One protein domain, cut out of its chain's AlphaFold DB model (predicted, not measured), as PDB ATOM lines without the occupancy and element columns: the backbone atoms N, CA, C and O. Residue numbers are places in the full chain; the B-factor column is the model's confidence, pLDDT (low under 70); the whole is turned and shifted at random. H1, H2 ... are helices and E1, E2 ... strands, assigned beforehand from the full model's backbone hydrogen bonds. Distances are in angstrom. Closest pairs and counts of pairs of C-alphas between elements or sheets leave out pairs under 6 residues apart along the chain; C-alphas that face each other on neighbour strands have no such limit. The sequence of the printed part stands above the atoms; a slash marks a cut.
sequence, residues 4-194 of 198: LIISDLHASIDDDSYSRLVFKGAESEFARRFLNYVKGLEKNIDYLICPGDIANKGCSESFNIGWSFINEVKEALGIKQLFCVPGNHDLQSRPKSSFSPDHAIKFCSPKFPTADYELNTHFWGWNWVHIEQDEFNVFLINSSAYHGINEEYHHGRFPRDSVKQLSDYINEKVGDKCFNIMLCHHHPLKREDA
ATOM      1  N   LEU A   4     181.590 130.208 153.190       96.94
ATOM      2  CA  LEU A   4     182.872 130.865 152.971       96.94
ATOM      3  C   LEU A   4     183.468 130.302 151.685       96.94
ATOM      4  O   LEU A   4     183.606 129.090 151.548       96.94
ATOM      5  N   ILE A   5     183.813 131.182 150.753       97.00
ATOM      6  CA  ILE A   5     184.450 130.807 149.494       97.00
ATOM      7  C   ILE A   5     185.879 131.346 149.526       97.00
ATOM      8  O   ILE A   5     186.079 132.547 149.710       97.00
ATOM      9  N   ILE A   6     186.859 130.460 149.355       95.88
ATOM     10  CA  ILE A   6     188.276 130.800 149.182       95.88
ATOM     11  C   ILE A   6     188.759 130.185 147.872       95.88
ATOM     12  O   ILE A   6     188.488 129.025 147.608       95.88
ATOM     13  N   SER A   7     189.436 130.945 147.022       94.81
ATOM     14  CA  SER A   7     189.810 130.499 145.673       94.81
ATOM     15  C   SER A   7     191.174 131.047 145.300       94.81
ATOM     16  O   SER A   7     191.596 132.041 145.897       94.81
ATOM     17  N   ASP A   8     191.822 130.416 144.320       92.88
ATOM     18  CA  ASP A   8     193.048 130.917 143.687       92.88
ATOM     19  C   ASP A   8     194.127 131.241 144.734       92.88
ATOM     20  O   ASP A   8     194.763 132.300 144.731       92.88
ATOM     21  N   LEU A   9     194.289 130.325 145.697       93.44
ATOM     22  CA  LEU A   9     195.236 130.469 146.802       93.44
ATOM     23  C   LEU A   9     196.675 130.508 146.290       93.44
ATOM     24  O   LEU A   9     197.502 131.238 146.844       93.44
ATOM     25  N   HIS A  10     196.962 129.700 145.264       93.44
ATOM     26  CA  HIS A  10     198.281 129.518 144.673       93.44
ATOM     27  C   HIS A  10     199.377 129.365 145.731       93.44
ATOM     28  O   HIS A  10     200.394 130.059 145.680       93.44
ATOM     29  N   ALA A  11     199.174 128.486 146.713       93.25
ATOM     30  CA  ALA A  11     200.145 128.239 147.769       93.25
ATOM     31  C   ALA A  11     201.520 127.893 147.177       93.25
ATOM     32  O   ALA A  11     201.622 127.246 146.130       93.25
ATOM     33  N   SER A  12     202.577 128.356 147.838       92.38
ATOM     34  CA  SER A  12     203.959 128.156 147.403       92.38
ATOM     35  C   SER A  12     204.869 127.895 148.598       92.38
ATOM     36  O   SER A  12     204.696 128.514 149.645       92.38
ATOM     37  N   ILE A  13     205.845 127.003 148.435       89.94
ATOM     38  CA  ILE A  13     206.941 126.785 149.401       89.94
ATOM     39  C   ILE A  13     208.113 127.756 149.198       89.94
ATOM     40  O   ILE A  13     208.897 127.995 150.113       89.94
ATOM     41  N   ASP A  14     208.209 128.338 148.004       86.12
ATOM     42  CA  ASP A  14     209.249 129.287 147.630       86.12
ATOM     43  C   ASP A  14     208.669 130.693 147.484       86.12
ATOM     44  O   ASP A  14     207.494 130.865 147.129       86.12
ATOM     45  N   ASP A  15     209.515 131.701 147.708       78.75
ATOM     46  CA  ASP A  15     209.184 133.085 147.381       78.75
ATOM     47  C   ASP A  15     208.942 133.178 145.861       78.75
ATOM     48  O   ASP A  15     209.857 133.029 145.050       78.75
ATOM     49  N   ASP A  16     207.689 133.408 145.467       74.69
ATOM     50  CA  ASP A  16     207.273 133.542 144.072       74.69
ATOM     51  C   ASP A  16     206.485 134.835 143.891       74.69
ATOM     52  O   ASP A  16     205.565 135.127 144.652       74.69
ATOM     53  N   SER A  17     206.787 135.596 142.838       74.62
ATOM     54  CA  SER A  17     206.112 136.874 142.565       74.62
ATOM     55  C   SER A  17     204.611 136.727 142.293       74.62
ATOM     56  O   SER A  17     203.882 137.717 142.322       74.62
ATOM     57  N   TYR A  18     204.159 135.507 141.998       74.94
ATOM     58  CA  TYR A  18     202.773 135.188 141.666       74.94
ATOM     59  C   TYR A  18     201.969 134.625 142.846       74.94
ATOM     60  O   TYR A  18     200.754 134.503 142.721       74.94
ATOM     61  N   SER A  19     202.600 134.320 143.988       81.75
ATOM     62  CA  SER A  19     201.913 133.810 145.178       81.75
ATOM     63  C   SER A  19     202.022 134.781 146.347       81.75
ATOM     64  O   SER A  19     203.095 135.287 146.666       81.75
ATOM     65  N   ARG A  20     200.896 135.029 147.020       81.25
ATOM     66  CA  ARG A  20     200.866 135.758 148.302       81.25
ATOM     67  C   ARG A  20     200.761 134.826 149.504       81.25
ATOM     68  O   ARG A  20     201.010 135.256 150.629       81.25
ATOM     69  N   LEU A  21     200.406 133.566 149.267       90.19
ATOM     70  CA  LEU A  21     200.299 132.530 150.279       90.19
ATOM     71  C   LEU A  21     201.563 131.663 150.232       90.19
ATOM     72  O   LEU A  21     201.565 130.526 149.764       90.19
ATOM     73  N   VAL A  22     202.664 132.250 150.696       92.00
ATOM     74  CA  VAL A  22     203.964 131.580 150.762       92.00
ATOM     75  C   VAL A  22     204.148 130.969 152.147       92.00
ATOM     76  O   VAL A  22     203.916 131.645 153.156       92.00
ATOM     77  N   PHE A  23     204.570 129.710 152.190       90.88
ATOM     78  CA  PHE A  23     204.901 128.979 153.406       90.88
ATOM     79  C   PHE A  23     206.404 128.725 153.464       90.88
ATOM     80  O   PHE A  23     206.967 128.053 152.607       90.88
ATOM     81  N   LYS A  24     207.061 129.240 154.505       87.12
ATOM     82  CA  LYS A  24     208.471 128.948 154.787       87.12
ATOM     83  C   LYS A  24     208.513 127.807 155.796       87.12
ATOM     84  O   LYS A  24     208.363 128.024 156.997       87.12
ATOM     85  N   GLY A  25     208.630 126.579 155.293       82.31
ATOM     86  CA  GLY A  25     208.318 125.381 156.077       82.31
ATOM     87  C   GLY A  25     206.803 125.240 156.252       82.31
ATOM     88  O   GLY A  25     206.075 125.251 155.266       82.31
ATOM     89  N   ALA A  26     206.320 125.133 157.493       78.81
ATOM     90  CA  ALA A  26     204.883 125.062 157.803       78.81
ATOM     91  C   ALA A  26     204.258 126.429 158.154       78.81
ATOM     92  O   ALA A  26     203.083 126.508 158.498       78.81
ATOM     93  N   GLU A  27     205.034 127.514 158.088       86.44
ATOM     94  CA  GLU A  27     204.624 128.826 158.589       86.44
ATOM     95  C   GLU A  27     204.326 129.802 157.451       86.44
ATOM     96  O   GLU A  27     205.150 130.009 156.559       86.44
ATOM     97  N   SER A  28     203.175 130.473 157.530       93.81
ATOM     98  CA  SER A  28     202.822 131.584 156.648       93.81
ATOM     99  C   SER A  28     202.152 132.705 157.436       93.81
ATOM    100  O   SER A  28     201.132 132.515 158.102       93.81
ATOM    101  N   GLU A  29     202.715 133.913 157.351       91.88
ATOM    102  CA  GLU A  29     202.131 135.089 158.003       91.88
ATOM    103  C   GLU A  29     200.755 135.424 157.417       91.88
ATOM    104  O   GLU A  29     199.829 135.757 158.161       91.88
ATOM    105  N   PHE A  30     200.600 135.301 156.094       92.44
ATOM    106  CA  PHE A  30     199.329 135.553 155.426       92.44
ATOM    107  C   PHE A  30     198.268 134.537 155.862       92.44
ATOM    108  O   PHE A  30     197.172 134.949 156.238       92.44
ATOM    109  N   ALA A  31     198.612 133.242 155.905       94.12
ATOM    110  CA  ALA A  31     197.722 132.192 156.408       94.12
ATOM    111  C   ALA A  31     197.238 132.499 157.832       94.12
ATOM    112  O   ALA A  31     196.038 132.493 158.109       94.12
ATOM    113  N   ARG A  32     198.165 132.863 158.727       94.50
ATOM    114  CA  ARG A  32     197.855 133.191 160.124       94.50
ATOM    115  C   ARG A  32     196.963 134.424 160.247       94.50
ATOM    116  O   ARG A  32     195.996 134.419 161.008       94.50
ATOM    117  N   ARG A  33     197.262 135.488 159.494       95.06
ATOM    118  CA  ARG A  33     196.440 136.708 159.456       95.06
ATOM    119  C   ARG A  33     195.041 136.415 158.921       95.06
ATOM    120  O   ARG A  33     194.072 136.899 159.500       95.06
ATOM    121  N   PHE A  34     194.933 135.603 157.871       95.06
ATOM    122  CA  PHE A  34     193.653 135.168 157.322       95.06
ATOM    123  C   PHE A  34     192.842 134.384 158.358       95.06
ATOM    124  O   PHE A  34     191.695 134.741 158.610       95.06
ATOM    125  N   LEU A  35     193.446 133.391 159.018       94.69
ATOM    126  CA  LEU A  35     192.805 132.607 160.080       94.69
ATOM    127  C   LEU A  35     192.296 133.490 161.223       94.69
ATOM    128  O   LEU A  35     191.160 133.335 161.666       94.69
ATOM    129  N   ASN A  36     193.109 134.445 161.676       95.44
ATOM    130  CA  ASN A  36     192.701 135.392 162.712       95.44
ATOM    131  C   ASN A  36     191.533 136.274 162.253       95.44
ATOM    132  O   ASN A  36     190.597 136.492 163.017       95.44
ATOM    133  N   TYR A  37     191.569 136.747 161.004       94.69
ATOM    134  CA  TYR A  37     190.490 137.539 160.426       94.69
ATOM    135  C   TYR A  37     189.177 136.752 160.377       94.69
ATOM    136  O   TYR A  37     188.174 137.231 160.899       94.69
ATOM    137  N   VAL A  38     189.175 135.535 159.819       93.31
ATOM    138  CA  VAL A  38     187.937 134.745 159.684       93.31
ATOM    139  C   VAL A  38     187.373 134.309 161.034       93.31
ATOM    140  O   VAL A  38     186.158 134.341 161.207       93.31
ATOM    141  N   LYS A  39     188.227 133.994 162.018       92.62
ATOM    142  CA  LYS A  39     187.795 133.745 163.404       92.62
ATOM    143  C   LYS A  39     187.171 134.993 164.032       92.62
ATOM    144  O   LYS A  39     186.162 134.894 164.723       92.62
ATOM    145  N   GLY A  40     187.742 136.165 163.755       92.88
ATOM    146  CA  GLY A  40     187.260 137.454 164.249       92.88
ATOM    147  C   GLY A  40     185.967 137.956 163.599       92.88
ATOM    148  O   GLY A  40     185.401 138.929 164.083       92.88
ATOM    149  N   LEU A  41     185.467 137.320 162.530       88.75
ATOM    150  CA  LEU A  41     184.188 137.704 161.919       88.75
ATOM    151  C   LEU A  41     182.978 137.400 162.818       88.75
ATOM    152  O   LEU A  41     181.892 137.921 162.551       88.75
ATOM    153  N   GLU A  42     183.142 136.532 163.826       83.12
ATOM    154  CA  GLU A  42     182.072 136.069 164.726       83.12
ATOM    155  C   GLU A  42     180.817 135.609 163.953       83.12
ATOM    156  O   GLU A  42     179.668 135.802 164.361       83.12
ATOM    157  N   LYS A  43     181.023 135.015 162.768       87.69
ATOM    158  CA  LYS A  43     179.961 134.447 161.937       87.69
ATOM    159  C   LYS A  43     180.002 132.931 162.029       87.69
ATOM    160  O   LYS A  43     181.009 132.320 161.701       87.69
ATOM    161  N   ASN A  44     178.855 132.330 162.335       92.62
ATOM    162  CA  ASN A  44     178.640 130.908 162.079       92.62
ATOM    163  C   ASN A  44     178.620 130.692 160.561       92.62
ATOM    164  O   ASN A  44     177.701 131.187 159.895       92.62
ATOM    165  N   ILE A  45     179.663 130.043 160.045       95.75
ATOM    166  CA  ILE A  45     179.812 129.612 158.654       95.75
ATOM    167  C   ILE A  45     179.477 128.122 158.617       95.75
ATOM    168  O   ILE A  45     180.011 127.357 159.413       95.75
ATOM    169  N   ASP A  46     178.591 127.724 157.708       95.88
ATOM    170  CA  ASP A  46     178.085 126.350 157.640       95.88
ATOM    171  C   ASP A  46     178.934 125.480 156.696       95.88
ATOM    172  O   ASP A  46     179.141 124.293 156.950       95.88
ATOM    173  N   TYR A  47     179.462 126.085 155.624       97.75
ATOM    174  CA  TYR A  47     180.166 125.396 154.539       97.75
ATOM    175  C   TYR A  47     181.409 126.165 154.080       97.75
ATOM    176  O   TYR A  47     181.381 127.395 153.963       97.75
ATOM    177  N   LEU A  48     182.472 125.430 153.749       97.94
ATOM    178  CA  LEU A  48     183.664 125.954 153.080       97.94
ATOM    179  C   LEU A  48     183.673 125.488 151.622       97.94
ATOM    180  O   LEU A  48     183.450 124.312 151.338       97.94
ATOM    181  N   ILE A  49     183.939 126.404 150.698       98.38
ATOM    182  CA  ILE A  49     184.043 126.122 149.268       98.38
ATOM    183  C   ILE A  49     185.413 126.575 148.774       98.38
ATOM    184  O   ILE A  49     185.819 127.710 149.035       98.38
ATOM    185  N   CYS A  50     186.089 125.710 148.019       97.94
ATOM    186  CA  CYS A  50     187.300 126.057 147.290       97.94
ATOM    187  C   CYS A  50     187.209 125.655 145.804       97.94
ATOM    188  O   CYS A  50     187.303 124.470 145.478       97.94
ATOM    189  N   PRO A  51     187.018 126.612 144.874       96.81
ATOM    190  CA  PRO A  51     186.945 126.350 143.435       96.81
ATOM    191  C   PRO A  51     188.318 126.107 142.775       96.81
ATOM    192  O   PRO A  51     188.502 126.426 141.604       96.81
ATOM    193  N   GLY A  52     189.277 125.519 143.491       94.69
ATOM    194  CA  GLY A  52     190.581 125.131 142.951       94.69
ATOM    195  C   GLY A  52     191.651 126.219 142.961       94.69
ATOM    196  O   GLY A  52     191.496 127.271 143.584       94.69
ATOM    197  N   ASP A  53     192.759 125.897 142.293       94.25
ATOM    198  CA  ASP A  53     194.020 126.644 142.299       94.25
ATOM    199  C   ASP A  53     194.565 126.827 143.720       94.25
ATOM    200  O   ASP A  53     194.910 127.913 144.191       94.25
ATOM    201  N   ILE A  54     194.641 125.696 144.421       95.38
ATOM    202  CA  ILE A  54     195.201 125.553 145.762       95.38
ATOM    203  C   ILE A  54     196.715 125.748 145.721       95.38
ATOM    204  O   ILE A  54     197.274 126.450 146.561       95.38
ATOM    205  N   ALA A  55     197.374 125.123 144.752       91.88
ATOM    206  CA  ALA A  55     198.808 125.110 144.559       91.88
ATOM    207  C   ALA A  55     199.230 126.045 143.435       91.88
ATOM    208  O   ALA A  55     198.466 126.421 142.545       91.88
ATOM    209  N   ASN A  56     200.513 126.369 143.443       84.94
ATOM    210  CA  ASN A  56     201.156 127.025 142.328       84.94
ATOM    211  C   ASN A  56     201.927 126.011 141.464       84.94
ATOM    212  O   ASN A  56     202.708 125.202 141.973       84.94
ATOM    213  N   LYS A  57     201.759 126.107 140.138       83.56
ATOM    214  CA  LYS A  57     202.578 125.427 139.109       83.56
ATOM    215  C   LYS A  57     202.600 123.885 139.188       83.56
ATOM    216  O   LYS A  57     203.585 123.283 138.769       83.56
ATOM    217  N   GLY A  58     201.554 123.235 139.695       82.69
ATOM    218  CA  GLY A  58     201.465 121.770 139.771       82.69
ATOM    219  C   GLY A  58     202.490 121.136 140.717       82.69
ATOM    220  O   GLY A  58     202.874 119.977 140.542       82.69
ATOM    221  N   CYS A  59     202.995 121.907 141.682       88.25
ATOM    222  CA  CYS A  59     203.932 121.420 142.684       88.25
ATOM    223  C   CYS A  59     203.167 120.658 143.778       88.25
ATOM    224  O   CYS A  59     202.311 121.225 144.457       88.25
ATOM    225  N   SER A  60     203.491 119.377 143.961       89.25
ATOM    226  CA  SER A  60     202.839 118.505 144.945       89.25
ATOM    227  C   SER A  60     203.050 118.971 146.385       89.25
ATOM    228  O   SER A  60     202.134 118.886 147.198       89.25
ATOM    229  N   GLU A  61     204.233 119.493 146.706       90.62
ATOM    230  CA  GLU A  61     204.529 120.049 148.029       90.62
ATOM    231  C   GLU A  61     203.672 121.287 148.298       90.62
ATOM    232  O   GLU A  61     202.973 121.326 149.309       90.62
ATOM    233  N   SER A  62     203.635 122.227 147.345       92.00
ATOM    234  CA  SER A  62     202.761 123.406 147.376       92.00
ATOM    235  C   SER A  62     201.279 123.048 147.502       92.00
ATOM    236  O   SER A  62     200.542 123.696 148.244       92.00
ATOM    237  N   PHE A  63     200.831 121.995 146.815       94.00
ATOM    238  CA  PHE A  63     199.465 121.496 146.954       94.00
ATOM    239  C   PHE A  63     199.201 120.979 148.364       94.00
ATOM    240  O   PHE A  63     198.217 121.376 148.979       94.00
ATOM    241  N   ASN A  64     200.089 120.144 148.907       93.81
ATOM    242  CA  ASN A  64     199.907 119.560 150.234       93.81
ATOM    243  C   ASN A  64     199.829 120.628 151.334       93.81
ATOM    244  O   ASN A  64     198.981 120.516 152.220       93.81
ATOM    245  N   ILE A  65     200.654 121.680 151.276       94.25
ATOM    246  CA  ILE A  65     200.586 122.784 152.252       94.25
ATOM    247  C   ILE A  65     199.314 123.623 152.086       94.25
ATOM    248  O   ILE A  65     198.656 123.928 153.078       94.25
ATOM    249  N   GLY A  66     198.913 123.943 150.850       95.50
ATOM    250  CA  GLY A  66     197.697 124.711 150.585       95.50
ATOM    251  C   GLY A  66     196.446 123.933 150.986       95.50
ATOM    252  O   GLY A  66     195.538 124.476 151.611       95.50
ATOM    253  N   TRP A  67     196.430 122.630 150.713       96.94
ATOM    254  CA  TRP A  67     195.346 121.738 151.097       96.94
ATOM    255  C   TRP A  67     195.263 121.545 152.611       96.94
ATOM    256  O   TRP A  67     194.170 121.584 153.183       96.94
ATOM    257  N   SER A  68     196.411 121.417 153.281       95.69
ATOM    258  CA  SER A  68     196.478 121.399 154.745       95.69
ATOM    259  C   SER A  68     195.921 122.692 155.336       95.69
ATOM    260  O   SER A  68     195.120 122.637 156.262       95.69
ATOM    261  N   PHE A  69     196.261 123.844 154.755       96.38
ATOM    262  CA  PHE A  69     195.743 125.141 155.181       96.38
ATOM    263  C   PHE A  69     194.224 125.277 154.995       96.38
ATOM    264  O   PHE A  69     193.539 125.748 155.899       96.38
ATOM    265  N   ILE A  70     193.656 124.824 153.872       97.50
ATOM    266  CA  ILE A  70     192.192 124.818 153.679       97.50
ATOM    267  C   ILE A  70     191.508 123.972 154.763       97.50
ATOM    268  O   ILE A  70     190.492 124.382 155.330       97.50
ATOM    269  N   ASN A  71     192.071 122.802 155.080       97.38
ATOM    270  CA  ASN A  71     191.553 121.955 156.152       97.38
ATOM    271  C   ASN A  71     191.745 122.601 157.531       97.38
ATOM    272  O   ASN A  71     190.844 122.528 158.358       97.38
ATOM    273  N   GLU A  72     192.847 123.312 157.770       96.06
ATOM    274  CA  GLU A  72     193.038 124.100 158.988       96.06
ATOM    275  C   GLU A  72     191.959 125.182 159.130       96.06
ATOM    276  O   GLU A  72     191.382 125.315 160.204       96.06
ATOM    277  N   VAL A  73     191.621 125.906 158.055       96.44
ATOM    278  CA  VAL A  73     190.523 126.892 158.045       96.44
ATOM    279  C   VAL A  73     189.190 126.232 158.399       96.44
ATOM    280  O   VAL A  73     188.446 126.760 159.225       96.44
ATOM    281  N   LYS A  74     188.894 125.073 157.801       96.69
ATOM    282  CA  LYS A  74     187.683 124.293 158.087       96.69
ATOM    283  C   LYS A  74     187.596 123.931 159.576       96.69
ATOM    284  O   LYS A  74     186.592 124.246 160.216       96.69
ATOM    285  N   GLU A  75     188.641 123.317 160.128       95.69
ATOM    286  CA  GLU A  75     188.675 122.884 161.531       95.69
ATOM    287  C   GLU A  75     188.649 124.084 162.494       95.69
ATOM    288  O   GLU A  75     187.902 124.091 163.472       95.69
ATOM    289  N   ALA A  76     189.385 125.151 162.180       94.25
ATOM    290  CA  ALA A  76     189.429 126.393 162.947       94.25
ATOM    291  C   ALA A  76     188.069 127.093 163.082       94.25
ATOM    292  O   ALA A  76     187.850 127.805 164.064       94.25
ATOM    293  N   LEU A  77     187.192 126.923 162.093       95.38
ATOM    294  CA  LEU A  77     185.846 127.489 162.062       95.38
ATOM    295  C   LEU A  77     184.766 126.479 162.483       95.38
ATOM    296  O   LEU A  77     183.588 126.825 162.491       95.38
ATOM    297  N   GLY A  78     185.141 125.240 162.828       95.12
ATOM    298  CA  GLY A  78     184.194 124.175 163.172       95.12
ATOM    299  C   GLY A  78     183.270 123.774 162.015       95.12
ATOM    300  O   GLY A  78     182.170 123.269 162.249       95.12
ATOM    301  N   ILE A  79     183.691 124.013 160.770       96.25
ATOM    302  CA  ILE A  79     182.916 123.708 159.565       96.25
ATOM    303  C   ILE A  79     182.987 122.203 159.310       96.25
ATOM    304  O   ILE A  79     184.065 121.622 159.264       96.25
ATOM    305  N   LYS A  80     181.844 121.547 159.096       92.06
ATOM    306  CA  LYS A  80     181.824 120.090 158.870       92.06
ATOM    307  C   LYS A  80     182.120 119.710 157.425       92.06
ATOM    308  O   LYS A  80     182.804 118.718 157.184       92.06
ATOM    309  N   GLN A  81     181.629 120.505 156.479       95.44
ATOM    310  CA  GLN A  81     181.624 120.149 155.068       95.44
ATOM    311  C   GLN A  81     182.451 121.137 154.239       95.44
ATOM    312  O   GLN A  81     182.257 122.353 154.292       95.44
ATOM    313  N   LEU A  82     183.372 120.572 153.460       97.44
ATOM    314  CA  LEU A  82     184.220 121.264 152.498       97.44
ATOM    315  C   LEU A  82     183.884 120.743 151.101       97.44
ATOM    316  O   LEU A  82     183.883 119.532 150.875       97.44
ATOM    317  N   PHE A  83     183.600 121.655 150.178       98.31
ATOM    318  CA  PHE A  83     183.427 121.358 148.761       98.31
ATOM    319  C   PHE A  83     184.602 121.937 147.990       98.31
ATOM    320  O   PHE A  83     184.845 123.143 148.037       98.31
ATOM    321  N   CYS A  84     185.343 121.082 147.294       98.00
ATOM    322  CA  CYS A  84     186.548 121.491 146.594       98.00
ATOM    323  C   CYS A  84     186.643 120.831 145.221       98.00
ATOM    324  O   CYS A  84     186.187 119.706 145.034       98.00
ATOM    325  N   VAL A  85     187.258 121.519 144.268       97.25
ATOM    326  CA  VAL A  85     187.661 120.972 142.961       97.25
ATOM    327  C   VAL A  85     189.105 121.379 142.675       97.25
ATOM    328  O   VAL A  85     189.566 122.349 143.269       97.25
ATOM    329  N   PRO A  86     189.845 120.660 141.817       95.56
ATOM    330  CA  PRO A  86     191.163 121.099 141.388       95.56
ATOM    331  C   PRO A  86     191.043 122.202 140.330       95.56
ATOM    332  O   PRO A  86     190.199 122.149 139.427       95.56
ATOM    333  N   GLY A  87     191.935 123.177 140.412       92.56
ATOM    334  CA  GLY A  87     192.190 124.142 139.352       92.56
ATOM    335  C   GLY A  87     193.292 123.666 138.408       92.56
ATOM    336  O   GLY A  87     193.811 122.549 138.516       92.56
ATOM    337  N   ASN A  88     193.631 124.490 137.426       89.50
ATOM    338  CA  ASN A  88     194.675 124.164 136.462       89.50
ATOM    339  C   ASN A  88     196.081 124.231 137.064       89.50
ATOM    340  O   ASN A  88     196.968 123.500 136.617       89.50
ATOM    341  N   HIS A  89     196.299 125.081 138.070       88.25
ATOM    342  CA  HIS A  89     197.574 125.200 138.771       88.25
ATOM    343  C   HIS A  89     197.793 124.104 139.819       88.25
ATOM    344  O   HIS A  89     198.935 123.913 140.235       88.25
ATOM    345  N   ASP A  90     196.754 123.350 140.186       88.88
ATOM    346  CA  ASP A  90     196.866 122.141 141.018       88.88
ATOM    347  C   ASP A  90     197.379 120.936 140.225       88.88
ATOM    348  O   ASP A  90     198.060 120.055 140.750       88.88
ATOM    349  N   LEU A  91     197.045 120.915 138.937       85.75
ATOM    350  CA  LEU A  91     197.430 119.897 137.974       85.75
ATOM    351  C   LEU A  91     198.650 120.355 137.158       85.75
ATOM    352  O   LEU A  91     199.384 121.281 137.513       85.75
ATOM    353  N   GLN A  92     198.894 119.691 136.030       75.62
ATOM    354  CA  GLN A  92     199.983 120.050 135.137       75.62
ATOM    355  C   GLN A  92     199.640 121.290 134.300       75.62
ATOM    356  O   GLN A  92     199.137 121.202 133.182       75.62
ATOM    357  N   SER A  93     199.975 122.460 134.840       63.53
ATOM    358  CA  SER A  93     199.911 123.754 134.140       63.53
ATOM    359  C   SER A  93     201.155 124.049 133.293       63.53
ATOM    360  O   SER A  93     201.121 124.934 132.440       63.53
ATOM    361  N   ARG A  94     202.273 123.337 133.520       65.56
ATOM    362  CA  ARG A  94     203.548 123.544 132.810       65.56
ATOM    363  C   ARG A  94     204.189 122.216 132.401       65.56
ATOM    364  O   ARG A  94     204.408 121.371 133.276       65.56
ATOM    365  N   PRO A  95     204.569 122.038 131.124       59.72
ATOM    366  CA  PRO A  95     205.314 120.862 130.686       59.72
ATOM    367  C   PRO A  95     206.613 120.691 131.493       59.72
ATOM    368  O   PRO A  95     207.335 121.665 131.701       59.72
ATOM    369  N   LYS A  96     206.941 119.449 131.882       58.47
ATOM    370  CA  LYS A  96     208.222 119.035 132.508       58.47
ATOM    371  C   LYS A  96     208.461 119.455 133.973       58.47
ATOM    372  O   LYS A  96     209.592 119.345 134.435       58.47
ATOM    373  N   SER A  97     207.446 119.930 134.699       57.75
ATOM    374  CA  SER A  97     207.605 120.447 136.073       57.75
ATOM    375  C   SER A  97     207.534 119.379 137.176       57.75
ATOM    376  O   SER A  97     208.207 119.515 138.194       57.75
ATOM    377  N   SER A  98     206.795 118.287 136.971       60.25
ATOM    378  CA  SER A  98     206.815 117.099 137.833       60.25
ATOM    379  C   SER A  98     206.300 115.878 137.056       60.25
ATOM    380  O   SER A  98     205.685 116.027 136.001       60.25
ATOM    381  N   PHE A  99     206.616 114.663 137.518       64.19
ATOM    382  CA  PHE A  99     206.316 113.434 136.768       64.19
ATOM    383  C   PHE A  99     204.803 113.154 136.657       64.19
ATOM    384  O   PHE A  99     204.390 112.556 135.669       64.19
ATOM    385  N   SER A 100     203.989 113.591 137.633       77.69
ATOM    386  CA  SER A 100     202.519 113.472 137.615       77.69
ATOM    387  C   SER A 100     201.883 114.225 138.809       77.69
ATOM    388  O   SER A 100     201.675 113.633 139.875       77.69
ATOM    389  N   PRO A 101     201.581 115.537 138.677       82.88
ATOM    390  CA  PRO A 101     200.841 116.285 139.703       82.88
ATOM    391  C   PRO A 101     199.480 115.655 140.014       82.88
ATOM    392  O   PRO A 101     199.062 115.601 141.166       82.88
ATOM    393  N   ASP A 102     198.804 115.128 138.989       86.25
ATOM    394  CA  ASP A 102     197.480 114.521 139.116       86.25
ATOM    395  C   ASP A 102     197.505 113.268 140.005       86.25
ATOM    396  O   ASP A 102     196.610 113.075 140.825       86.25
ATOM    397  N   HIS A 103     198.545 112.436 139.903       88.06
ATOM    398  CA  HIS A 103     198.729 111.308 140.808       88.06
ATOM    399  C   HIS A 103     198.981 111.803 142.233       88.06
ATOM    400  O   HIS A 103     198.368 111.303 143.171       88.06
ATOM    401  N   ALA A 104     199.834 112.812 142.420       89.00
ATOM    402  CA  ALA A 104     200.131 113.329 143.754       89.00
ATOM    403  C   ALA A 104     198.865 113.796 144.496       89.00
ATOM    404  O   ALA A 104     198.671 113.434 145.655       89.00
ATOM    405  N   ILE A 105     197.969 114.522 143.821       92.50
ATOM    406  CA  ILE A 105     196.732 115.013 144.446       92.50
ATOM    407  C   ILE A 105     195.691 113.904 144.667       92.50
ATOM    408  O   ILE A 105     194.966 113.941 145.658       92.50
ATOM    409  N   LYS A 106     195.636 112.877 143.804       93.56
ATOM    410  CA  LYS A 106     194.742 111.712 143.974       93.56
ATOM    411  C   LYS A 106     195.067 110.902 145.232       93.56
ATOM    412  O   LYS A 106     194.175 110.277 145.800       93.56
ATOM    413  N   PHE A 107     196.328 110.927 145.664       92.19
ATOM    414  CA  PHE A 107     196.837 110.166 146.809       92.19
ATOM    415  C   PHE A 107     197.281 111.054 147.987       92.19
ATOM    416  O   PHE A 107     198.012 110.591 148.864       92.19
ATOM    417  N   CYS A 108     196.854 112.320 148.027       93.56
ATOM    418  CA  CYS A 108     197.186 113.226 149.125       93.56
ATOM    419  C   CYS A 108     196.401 112.914 150.419       93.56
ATOM    420  O   CYS A 108     195.431 112.149 150.429       93.56
ATOM    421  N   SER A 109     196.844 113.518 151.525       93.38
ATOM    422  CA  SER A 109     196.178 113.453 152.828       93.38
ATOM    423  C   SER A 109     196.018 114.868 153.405       93.38
ATOM    424  O   SER A 109     197.021 115.582 153.462       93.38
ATOM    425  N   PRO A 110     194.817 115.283 153.861       94.81
ATOM    426  CA  PRO A 110     193.536 114.563 153.796       94.81
ATOM    427  C   PRO A 110     193.113 114.196 152.364       94.81
ATOM    428  O   PRO A 110     193.595 114.799 151.413       94.81
ATOM    429  N   LYS A 111     192.224 113.207 152.198       96.62
ATOM    430  CA  LYS A 111     191.765 112.772 150.865       96.62
ATOM    431  C   LYS A 111     191.123 113.929 150.090       96.62
ATOM    432  O   LYS A 111     190.489 114.800 150.685       96.62
ATOM    433  N   PHE A 112     191.251 113.894 148.767       97.00
ATOM    434  CA  PHE A 112     190.786 114.951 147.875       97.00
ATOM    435  C   PHE A 112     190.059 114.382 146.634       97.00
ATOM    436  O   PHE A 112     190.501 113.366 146.082       97.00
ATOM    437  N   PRO A 113     188.985 115.038 146.140       96.56
ATOM    438  CA  PRO A 113     188.392 116.287 146.653       96.56
ATOM    439  C   PRO A 113     187.496 116.121 147.885       96.56
ATOM    440  O   PRO A 113     187.144 117.110 148.524       96.56
ATOM    441  N   THR A 114     187.121 114.889 148.229       96.38
ATOM    442  CA  THR A 114     186.262 114.576 149.376       96.38
ATOM    443  C   THR A 114     186.966 113.644 150.366       96.38
ATOM    444  O   THR A 114     187.990 113.032 150.057       96.38
ATOM    445  N   ALA A 115     186.392 113.484 151.560       94.69
ATOM    446  CA  ALA A 115     186.846 112.482 152.526       94.69
ATOM    447  C   ALA A 115     186.453 111.035 152.141       94.69
ATOM    448  O   ALA A 115     186.986 110.076 152.713       94.69
ATOM    449  N   ASP A 116     185.538 110.870 151.183       96.56
ATOM    450  CA  ASP A 116     184.990 109.583 150.767       96.56
ATOM    451  C   ASP A 116     185.766 109.004 149.574       96.56
ATOM    452  O   ASP A 116     186.074 109.686 148.596       96.56
ATOM    453  N   TYR A 117     186.122 107.723 149.670       94.81
ATOM    454  CA  TYR A 117     186.933 107.057 148.653       94.81
ATOM    455  C   TYR A 117     186.157 106.771 147.360       94.81
ATOM    456  O   TYR A 117     186.711 106.918 146.268       94.81
ATOM    457  N   GLU A 118     184.887 106.389 147.465       96.56
ATOM    458  CA  GLU A 118     184.045 106.060 146.314       96.56
ATOM    459  C   GLU A 118     183.678 107.326 145.543       96.56
ATOM    460  O   GLU A 118     183.802 107.363 144.317       96.56
ATOM    461  N   LEU A 119     183.338 108.408 146.255       97.62
ATOM    462  CA  LEU A 119     183.097 109.712 145.631       97.62
ATOM    463  C   LEU A 119     184.341 110.218 144.899       97.62
ATOM    464  O   LEU A 119     184.234 110.718 143.781       97.62
ATOM    465  N   ASN A 120     185.529 110.049 145.487       97.56
ATOM    466  CA  ASN A 120     186.777 110.436 144.832       97.56
ATOM    467  C   ASN A 120     187.079 109.557 143.615       97.56
ATOM    468  O   ASN A 120     187.491 110.076 142.582       97.56
ATOM    469  N   THR A 121     186.848 108.245 143.702       96.44
ATOM    470  CA  THR A 121     187.024 107.326 142.567       96.44
ATOM    471  C   THR A 121     186.105 107.715 141.411       96.44
ATOM    472  O   THR A 121     186.553 107.806 140.267       96.44
ATOM    473  N   HIS A 122     184.840 108.027 141.705       96.62
ATOM    474  CA  HIS A 122     183.882 108.505 140.713       96.62
ATOM    475  C   HIS A 122     184.313 109.850 140.114       96.62
ATOM    476  O   HIS A 122     184.388 109.975 138.893       96.62
ATOM    477  N   PHE A 123     184.690 110.817 140.955       97.19
ATOM    478  CA  PHE A 123     185.169 112.129 140.523       97.19
ATOM    479  C   PHE A 123     186.375 112.033 139.589       97.19
ATOM    480  O   PHE A 123     186.390 112.663 138.535       97.19
ATOM    481  N   TRP A 124     187.379 111.232 139.941       94.88
ATOM    482  CA  TRP A 124     188.589 111.088 139.137       94.88
ATOM    483  C   TRP A 124     188.388 110.242 137.878       94.88
ATOM    484  O   TRP A 124     189.094 110.459 136.897       94.88
ATOM    485  N   GLY A 125     187.440 109.302 137.890       94.00
ATOM    486  CA  GLY A 125     187.093 108.494 136.721       94.00
ATOM    487  C   GLY A 125     186.225 109.243 135.708       94.00
ATOM    488  O   GLY A 125     186.454 109.143 134.504       94.00
ATOM    489  N   TRP A 126     185.248 110.016 136.189       94.94
ATOM    490  CA  TRP A 126     184.202 110.623 135.357       94.94
ATOM    491  C   TRP A 126     184.276 112.144 135.262       94.94
ATOM    492  O   TRP A 126     183.552 112.740 134.464       94.94
ATOM    493  N   ASN A 127     185.193 112.776 135.996       95.94
ATOM    494  CA  ASN A 127     185.400 114.226 136.070       95.94
ATOM    495  C   ASN A 127     184.251 114.999 136.725       95.94
ATOM    496  O   ASN A 127     184.194 116.224 136.610       95.94
ATOM    497  N   TRP A 128     183.349 114.310 137.418       97.38
ATOM    498  CA  TRP A 128     182.314 114.930 138.228       97.38
ATOM    499  C   TRP A 128     181.892 114.014 139.378       97.38
ATOM    500  O   TRP A 128     182.092 112.804 139.320       97.38
ATOM    501  N   VAL A 129     181.303 114.586 140.427       98.06
ATOM    502  CA  VAL A 129     180.585 113.821 141.454       98.06
ATOM    503  C   VAL A 129     179.430 114.638 142.026       98.06
ATOM    504  O   VAL A 129     179.520 115.862 142.130       98.06
ATOM    505  N   HIS A 130     178.343 113.955 142.383       98.19
ATOM    506  CA  HIS A 130     177.195 114.526 143.077       98.19
ATOM    507  C   HIS A 130     177.300 114.263 144.585       98.19
ATOM    508  O   HIS A 130     177.547 113.132 145.007       98.19
ATOM    509  N   ILE A 131     177.101 115.305 145.387       97.75
ATOM    510  CA  ILE A 131     176.998 115.239 146.842       97.75
ATOM    511  C   ILE A 131     175.650 115.832 147.234       97.75
ATOM    512  O   ILE A 131     175.414 117.031 147.074       97.75
ATOM    513  N   GLU A 132     174.779 114.986 147.766       97.00
ATOM    514  CA  GLU A 132     173.482 115.409 148.274       97.00
ATOM    515  C   GLU A 132     173.639 116.052 149.661       97.00
ATOM    516  O   GLU A 132     174.412 115.585 150.503       97.00
ATOM    517  N   GLN A 133     172.911 117.140 149.899       96.12
ATOM    518  CA  GLN A 133     172.677 117.724 151.218       96.12
ATOM    519  C   GLN A 133     171.166 117.783 151.472       96.12
ATOM    520  O   GLN A 133     170.350 117.626 150.558       96.12
ATOM    521  N   ASP A 134     170.777 118.040 152.719       94.81
ATOM    522  CA  ASP A 134     169.361 118.100 153.093       94.81
ATOM    523  C   ASP A 134     168.604 119.163 152.275       94.81
ATOM    524  O   ASP A 134     167.548 118.878 151.712       94.81
ATOM    525  N   GLU A 135     169.182 120.363 152.140       95.94
ATOM    526  CA  GLU A 135     168.542 121.527 151.505       95.94
ATOM    527  C   GLU A 135     168.973 121.786 150.048       95.94
ATOM    528  O   GLU A 135     168.308 122.547 149.344       95.94
ATOM    529  N   PHE A 136     170.079 121.199 149.579       97.69
ATOM    530  CA  PHE A 136     170.653 121.477 148.255       97.69
ATOM    531  C   PHE A 136     171.444 120.293 147.699       97.69
ATOM    532  O   PHE A 136     171.882 119.423 148.445       97.69
ATOM    533  N   ASN A 137     171.667 120.279 146.387       98.19
ATOM    534  CA  ASN A 137     172.606 119.348 145.758       98.19
ATOM    535  C   ASN A 137     173.904 120.070 145.388       98.19
ATOM    536  O   ASN A 137     173.880 121.249 145.025       98.19
ATOM    537  N   VAL A 138     175.034 119.365 145.427       98.19
ATOM    538  CA  VAL A 138     176.334 119.875 144.971       98.19
ATOM    539  C   VAL A 138     176.901 118.977 143.886       98.19
ATOM    540  O   VAL A 138     177.042 117.774 144.074       98.19
ATOM    541  N   PHE A 139     177.294 119.577 142.771       98.19
ATOM    542  CA  PHE A 139     177.995 118.922 141.678       98.19
ATOM    543  C   PHE A 139     179.410 119.473 141.614       98.19
ATOM    544  O   PHE A 139     179.619 120.630 141.250       98.19
ATOM    545  N   LEU A 140     180.385 118.650 141.981       98.12
ATOM    546  CA  LEU A 140     181.794 118.976 141.805       98.12
ATOM    547  C   LEU A 140     182.186 118.582 140.387       98.12
ATOM    548  O   LEU A 140     182.000 117.427 140.018       98.12
ATOM    549  N   ILE A 141     182.730 119.510 139.604       96.88
ATOM    550  CA  ILE A 141     183.153 119.276 138.222       96.88
ATOM    551  C   ILE A 141     184.645 119.569 138.099       96.88
ATOM    552  O   ILE A 141     185.106 120.686 138.350       96.88
ATOM    553  N   ASN A 142     185.404 118.577 137.638       94.69
ATOM    554  CA  ASN A 142     186.795 118.758 137.260       94.69
ATOM    555  C   ASN A 142     186.874 119.444 135.890       94.69
ATOM    556  O   ASN A 142     187.070 118.810 134.855       94.69
ATOM    557  N   SER A 143     186.743 120.770 135.879       92.31
ATOM    558  CA  SER A 143     186.935 121.578 134.669       92.31
ATOM    559  C   SER A 143     188.381 121.589 134.161       92.31
ATOM    560  O   SER A 143     188.649 122.171 133.113       92.31
ATOM    561  N   SER A 144     189.306 121.006 134.921       89.56
ATOM    562  CA  SER A 144     190.742 120.951 134.643       89.56
ATOM    563  C   SER A 144     191.181 119.541 134.215       89.56
ATOM    564  O   SER A 144     192.372 119.273 134.108       89.56
ATOM    565  N   ALA A 145     190.228 118.639 133.940       84.56
ATOM    566  CA  ALA A 145     190.440 117.209 133.699       84.56
ATOM    567  C   ALA A 145     191.497 116.870 132.640       84.56
ATOM    568  O   ALA A 145     192.176 115.852 132.747       84.56
ATOM    569  N   TYR A 146     191.627 117.715 131.617       81.31
ATOM    570  CA  TYR A 146     192.549 117.496 130.505       81.31
ATOM    571  C   TYR A 146     193.864 118.275 130.621       81.31
ATOM    572  O   TYR A 146     194.715 118.168 129.739       81.31
ATOM    573  N   HIS A 147     194.077 119.027 131.705       75.50
ATOM    574  CA  HIS A 147     195.350 119.707 131.928       75.50
ATOM    575  C   HIS A 147     196.491 118.689 132.029       75.50
ATOM    576  O   HIS A 147     196.402 117.695 132.745       75.50
ATOM    577  N   GLY A 148     197.570 118.942 131.288       65.81
ATOM    578  CA  GLY A 148     198.673 117.995 131.106       65.81
ATOM    579  C   GLY A 148     198.592 117.163 129.826       65.81
ATOM    580  O   GLY A 148     199.576 116.507 129.488       65.81
ATOM    581  N   ILE A 149     197.484 117.233 129.078       70.12
ATOM    582  CA  ILE A 149     197.340 116.611 127.756       70.12
ATOM    583  C   ILE A 149     197.481 117.684 126.668       70.12
ATOM    584  O   ILE A 149     196.638 118.567 126.541       70.12
ATOM    585  N   ASN A 150     198.518 117.584 125.833       72.31
ATOM    586  CA  ASN A 150     198.765 118.502 124.709       72.31
ATOM    587  C   ASN A 150     198.707 119.992 125.128       72.31
ATOM    588  O   ASN A 150     199.299 120.373 126.133       72.31
ATOM    589  N   GLU A 151     197.997 120.824 124.357       67.81
ATOM    590  CA  GLU A 151     197.821 122.268 124.579       67.81
ATOM    591  C   GLU A 151     196.632 122.610 125.501       67.81
ATOM    592  O   GLU A 151     196.285 123.777 125.667       67.81
ATOM    593  N   GLU A 152     196.003 121.615 126.137       70.56
ATOM    594  CA  GLU A 152     194.832 121.821 127.005       70.56
ATOM    595  C   GLU A 152     195.179 122.582 128.298       70.56
ATOM    596  O   GLU A 152     194.287 122.981 129.033       70.56
ATOM    597  N   TYR A 153     196.463 122.849 128.576       64.25
ATOM    598  CA  TYR A 153     196.874 123.658 129.729       64.25
ATOM    599  C   TYR A 153     196.429 125.130 129.646       64.25
ATOM    600  O   TYR A 153     196.474 125.828 130.660       64.25
ATOM    601  N   HIS A 154     195.987 125.599 128.472       63.91
ATOM    602  CA  HIS A 154     195.491 126.965 128.256       63.91
ATOM    603  C   HIS A 154     194.000 127.156 128.547       63.91
ATOM    604  O   HIS A 154     193.551 128.300 128.627       63.91
ATOM    605  N   HIS A 155     193.206 126.085 128.646       72.50
ATOM    606  CA  HIS A 155     191.756 126.213 128.773       72.50
ATOM    607  C   HIS A 155     191.100 125.062 129.535       72.50
ATOM    608  O   HIS A 155     191.408 123.890 129.335       72.50
ATOM    609  N   GLY A 156     190.072 125.394 130.312       76.81
ATOM    610  CA  GLY A 156     189.210 124.388 130.911       76.81
ATOM    611  C   GLY A 156     188.441 123.583 129.872       76.81
ATOM    612  O   GLY A 156     187.919 124.127 128.895       76.81
ATOM    613  N   ARG A 157     188.315 122.277 130.107       82.56
ATOM    614  CA  ARG A 157     187.433 121.405 129.332       82.56
ATOM    615  C   ARG A 157     186.809 120.354 130.237       82.56
ATOM    616  O   ARG A 157     187.498 119.652 130.969       82.56
ATOM    617  N   PHE A 158     185.495 120.212 130.102       83.00
ATOM    618  CA  PHE A 158     184.727 119.109 130.659       83.00
ATOM    619  C   PHE A 158     184.343 118.152 129.510       83.00
ATOM    620  O   PHE A 158     183.848 118.631 128.483       83.00
ATOM    621  N   PRO A 159     184.627 116.837 129.603       85.44
ATOM    622  CA  PRO A 159     184.366 115.895 128.513       85.44
ATOM    623  C   PRO A 159     182.897 115.899 128.083       85.44
ATOM    624  O   PRO A 159     182.006 115.899 128.927       85.44
ATOM    625  N   ARG A 160     182.620 115.837 126.772       87.50
ATOM    626  CA  ARG A 160     181.232 115.796 126.263       87.50
ATOM    627  C   ARG A 160     180.462 114.578 126.771       87.50
ATOM    628  O   ARG A 160     179.288 114.707 127.107       87.50
ATOM    629  N   ASP A 161     181.128 113.432 126.869       90.88
ATOM    630  CA  ASP A 161     180.520 112.215 127.410       90.88
ATOM    631  C   ASP A 161     180.187 112.378 128.899       90.88
ATOM    632  O   ASP A 161     179.094 112.005 129.319       90.88
ATOM    633  N   SER A 162     181.058 113.037 129.675       91.88
ATOM    634  CA  SER A 162     180.781 113.399 131.072       91.88
ATOM    635  C   SER A 162     179.624 114.394 131.200       91.88
ATOM    636  O   SER A 162     178.812 114.251 132.106       91.88
ATOM    637  N   VAL A 163     179.491 115.369 130.287       92.38
ATOM    638  CA  VAL A 163     178.328 116.281 130.245       92.38
ATOM    639  C   VAL A 163     177.039 115.494 130.042       92.38
ATOM    640  O   VAL A 163     176.076 115.701 130.777       92.38
ATOM    641  N   LYS A 164     177.016 114.587 129.057       94.81
ATOM    642  CA  LYS A 164     175.836 113.761 128.791       94.81
ATOM    643  C   LYS A 164     175.509 112.883 130.000       94.81
ATOM    644  O   LYS A 164     174.371 112.884 130.451       94.81
ATOM    645  N   GLN A 165     176.509 112.194 130.545       96.06
ATOM    646  CA  GLN A 165     176.356 111.325 131.708       96.06
ATOM    647  C   GLN A 165     175.811 112.084 132.925       96.06
ATOM    648  O   GLN A 165     174.876 111.612 133.566       96.06
ATOM    649  N   LEU A 166     176.358 113.267 133.223       95.75
ATOM    650  CA  LEU A 166     175.878 114.124 134.306       95.75
ATOM    651  C   LEU A 166     174.443 114.601 134.046       95.75
ATOM    652  O   LEU A 166     173.622 114.580 134.957       95.75
ATOM    653  N   SER A 167     174.119 115.000 132.813       96.25
ATOM    654  CA  SER A 167     172.760 115.416 132.451       96.25
ATOM    655  C   SER A 167     171.746 114.285 132.615       96.25
ATOM    656  O   SER A 167     170.665 114.523 133.147       96.25
ATOM    657  N   ASP A 168     172.075 113.071 132.166       97.50
ATOM    658  CA  ASP A 168     171.217 111.896 132.334       97.50
ATOM    659  C   ASP A 168     171.031 111.598 133.835       97.50
ATOM    660  O   ASP A 168     169.908 111.444 134.307       97.50
ATOM    661  N   TYR A 169     172.121 111.618 134.612       97.44
ATOM    662  CA  TYR A 169     172.085 111.395 136.059       97.44
ATOM    663  C   TYR A 169     171.209 112.416 136.797       97.44
ATOM    664  O   TYR A 169     170.405 112.023 137.642       97.44
ATOM    665  N   ILE A 170     171.330 113.708 136.473       96.88
ATOM    666  CA  ILE A 170     170.497 114.764 137.066       96.88
ATOM    667  C   ILE A 170     169.017 114.485 136.796       96.88
ATOM    668  O   ILE A 170     168.216 114.523 137.723       96.88
ATOM    669  N   ASN A 171     168.663 114.142 135.557       96.25
ATOM    670  CA  ASN A 171     167.270 113.904 135.176       96.25
ATOM    671  C   ASN A 171     166.677 112.625 135.791       96.25
ATOM    672  O   ASN A 171     165.466 112.540 135.978       96.25
ATOM    673  N   GLU A 172     167.505 111.616 136.066       96.88
ATOM    674  CA  GLU A 172     167.037 110.299 136.512       96.88
ATOM    675  C   GLU A 172     167.131 110.069 138.023       96.88
ATOM    676  O   GLU A 172     166.381 109.251 138.562       96.88
ATOM    677  N   LYS A 173     168.113 110.685 138.692       96.12
ATOM    678  CA  LYS A 173     168.532 110.304 140.053       96.12
ATOM    679  C   LYS A 173     168.499 111.442 141.058       96.12
ATOM    680  O   LYS A 173     168.450 111.160 142.252       96.12
ATOM    681  N   VAL A 174     168.563 112.691 140.611       96.69
ATOM    682  CA  VAL A 174     168.664 113.835 141.518       96.69
ATOM    683  C   VAL A 174     167.266 114.318 141.877       96.69
ATOM    684  O   VAL A 174     166.474 114.662 141.006       96.69
ATOM    685  N   GLY A 175     166.963 114.327 143.175       94.19
ATOM    686  CA  GLY A 175     165.721 114.892 143.688       94.19
ATOM    687  C   GLY A 175     165.749 116.421 143.719       94.19
ATOM    688  O   GLY A 175     166.810 117.037 143.868       94.19
ATOM    689  N   ASP A 176     164.565 117.024 143.637       95.25
ATOM    690  CA  ASP A 176     164.400 118.467 143.791       95.25
ATOM    691  C   ASP A 176     164.821 118.930 145.194       95.25
ATOM    692  O   ASP A 176     164.500 118.310 146.213       95.25
ATOM    693  N   LYS A 177     165.534 120.056 145.239       96.62
ATOM    694  CA  LYS A 177     166.009 120.724 146.458       96.62
ATOM    695  C   LYS A 177     165.756 122.227 146.359       96.62
ATOM    696  O   LYS A 177     165.351 122.723 145.309       96.62
ATOM    697  N   CYS A 178     166.021 122.976 147.431       95.88
ATOM    698  CA  CYS A 178     165.827 124.429 147.427       95.88
ATOM    699  C   CYS A 178     166.695 125.122 146.369       95.88
ATOM    700  O   CYS A 178     166.274 126.114 145.778       95.88
ATOM    701  N   PHE A 179     167.903 124.608 146.139       96.12
ATOM    702  CA  PHE A 179     168.799 125.048 145.078       96.12
ATOM    703  C   PHE A 179     169.857 123.976 144.788       96.12
ATOM    704  O   PHE A 179     169.985 122.987 145.508       96.12
ATOM    705  N   ASN A 180     170.636 124.189 143.729       96.88
ATOM    706  CA  ASN A 180     171.753 123.333 143.343       96.88
ATOM    707  C   ASN A 180     173.022 124.181 143.208       96.88
ATOM    708  O   ASN A 180     172.961 125.316 142.736       96.88
ATOM    709  N   ILE A 181     174.172 123.626 143.585       97.06
ATOM    710  CA  ILE A 181     175.490 124.232 143.394       97.06
ATOM    711  C   ILE A 181     176.246 123.416 142.350       97.06
ATOM    712  O   ILE A 181     176.459 122.223 142.531       97.06
ATOM    713  N   MET A 182     176.713 124.068 141.291       96.50
ATOM    714  CA  MET A 182     177.703 123.505 140.375       96.50
ATOM    715  C   MET A 182     179.050 124.173 140.652       96.50
ATOM    716  O   MET A 182     179.198 125.375 140.429       96.50
ATOM    717  N   LEU A 183     180.021 123.410 141.151       96.88
ATOM    718  CA  LEU A 183     181.352 123.902 141.489       96.88
ATOM    719  C   LEU A 183     182.363 123.470 140.425       96.88
ATOM    720  O   LEU A 183     182.551 122.282 140.177       96.88
ATOM    721  N   CYS A 184     183.035 124.445 139.823       95.50
ATOM    722  CA  CYS A 184     184.117 124.253 138.863       95.50
ATOM    723  C   CYS A 184     185.124 125.404 138.990       95.50
ATOM    724  O   CYS A 184     184.788 126.454 139.538       95.50
ATOM    725  N   HIS A 185     186.341 125.199 138.488       94.31
ATOM    726  CA  HIS A 185     187.379 126.229 138.488       94.31
ATOM    727  C   HIS A 185     187.234 127.167 137.277       94.31
ATOM    728  O   HIS A 185     187.098 128.387 137.397       94.31
ATOM    729  N   HIS A 186     187.201 126.588 136.074       88.62
ATOM    730  CA  HIS A 186     187.050 127.356 134.846       88.62
ATOM    731  C   HIS A 186     185.596 127.776 134.657       88.62
ATOM    732  O   HIS A 186     184.689 126.944 134.642       88.62
ATOM    733  N   HIS A 187     185.382 129.075 134.463       84.31
ATOM    734  CA  HIS A 187     184.047 129.622 134.278       84.31
ATOM    735  C   HIS A 187     183.438 129.099 132.961       84.31
ATOM    736  O   HIS A 187     184.110 129.137 131.928       84.31
ATOM    737  N   PRO A 188     182.164 128.664 132.955       79.06
ATOM    738  CA  PRO A 188     181.495 128.184 131.742       79.06
ATOM    739  C   PRO A 188     181.149 129.318 130.758       79.06
ATOM    740  O   PRO A 188     180.771 129.054 129.619       79.06
ATOM    741  N   LEU A 189     181.277 130.574 131.194       76.06
ATOM    742  CA  LEU A 189     181.084 131.781 130.395       76.06
ATOM    743  C   LEU A 189     182.415 132.521 130.248       76.06
ATOM    744  O   LEU A 189     183.218 132.567 131.185       76.06
ATOM    745  N   LYS A 190     182.633 133.161 129.095       67.50
ATOM    746  CA  LYS A 190     183.750 134.100 128.952       67.50
ATOM    747  C   LYS A 190     183.527 135.271 129.908       67.50
ATOM    748  O   LYS A 190     182.410 135.768 130.028       67.50
ATOM    749  N   ARG A 191     184.589 135.748 130.567       58.53
ATOM    750  CA  ARG A 191     184.499 136.873 131.523       58.53
ATOM    751  C   ARG A 191     183.873 138.137 130.915       58.53
ATOM    752  O   ARG A 191     183.220 138.883 131.628       58.53
ATOM    753  N   GLU A 192     184.029 138.349 129.611       59.75
ATOM    754  CA  GLU A 192     183.430 139.470 128.866       59.75
ATOM    755  C   GLU A 192     181.891 139.390 128.775       59.75
ATOM    756  O   GLU A 192     181.217 140.420 128.682       59.75
ATOM    757  N   ASP A 193     181.335 138.178 128.865       58.28
ATOM    758  CA  ASP A 193     179.894 137.905 128.830       58.28
ATOM    759  C   ASP A 193     179.271 137.899 130.236       58.28
ATOM    760  O   ASP A 193     178.054 138.017 130.382       58.28
ATOM    761  N   ALA A 194     180.095 137.832 131.289       57.22
ATOM    762  CA  ALA A 194     179.684 137.936 132.687       57.22
ATOM    763  C   ALA A 194     179.420 139.404 133.081       57.22
ATOM    764  O   ALA A 194     180.022 139.948 134.006       57.22
TER     765      ALA A 194
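What this domain is: This is residues 4 to 194 of the 198 residues of the protein "Metallophos domain-containing protein" of Pseudoalteromonas sp. R3 (UniProt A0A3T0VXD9). Two small sheets lie loosely and partly face to face, the parallel pair E1-E2 and the three-stranded sheet E3-E4-E5, with helices on the outer sides: H2 covers the pair and H1 packs on H2, while H5 packs on the other sheet near E3. H4 sits beside E3, H3 sits at one end of H2, and residues 189 to 194 stick out as a tail. The printed part has 191 residues, under half of them in named elements, in the order H1 E1 H2 E2 H3 H4 E3 E4 H5 E5; the larger sheet has the order E3, E4, E5 and is mixed, and the class is mixed, helices and strands. The whole is compact, with a radius of gyration of the C-alphas of 16.7 A and spans of 49 by 45 by 38 A.

How they stand to each other: Residues 4 to 5 form a short parallel pairing with residues 48 to 49 of E1, residues 47 to 50. H1, residues 29 to 40, touches H2, residues 60 to 76, at a shallow tilt of 21 degrees, the same way; the closest C-alphas are those of Leu 35 and Val 73, 6.5 A apart. E1 and E2, residues 81 to 84, are parallel, with N 50 and O 83 at 2.9 A. E1, H2 and E2 form a strand-helix-strand unit, two parallel neighbour strands with a helix between them in the chain, and its crossover is right-handed. H3, residues 101 to 106, touches H2 at its residues 60 to 63, with the closest C-alphas, Ser 60 and Ala 104, 6.0 A apart. H4, residues 117 to 126, is on the sheet of E3, residues 128 to 132, E4, residues 136 to 141, and E5, residues 179 to 183, at a height over the sheet of 5.1 A. H5, residues 160 to 173, is on the opposite face, giving three layers, helices on both faces of a sheet. E3 and E4 are an antiparallel hairpin, with N 131 and O 138 at 2.8 A. E4 and E5 are parallel, with N 139 and O 181 at 2.8 A; E4, H5 and E5 form a second such unit, also right-handed. Between the sheets, the closest C-alphas of E2 and E4, Cys 84 and Leu 140, are 7.2 A apart. In H1 to H5 every O i to N i+4 pair is within hydrogen-bond range.

Where its parts are: H1 begins at C-alpha 29 (202.131, 135.089, 158.003) and is 16.3 A long. E1 measures 10.2 A, H2 23.8 A, E2 9.9 A, H3 8.7 A and H4 14.0 A. E3 measures 13.4 A, E4 16.2 A and H5 19.5 A. E5, 13.1 A, ends at C-alpha 183 (181.352, 123.902, 141.489).

The domain as a whole: The C-alphas farthest apart, Asp 15 and Glu 172, are 49.1 A apart. The printed part has no cut. The links E2 to H3 and E4 to H5 are long, with 16 and 18 residues. The mean pLDDT of the printed part is 89.4; residues 93 to 99, 148, 151, 153 to 154 and 190 to 194 are under 70.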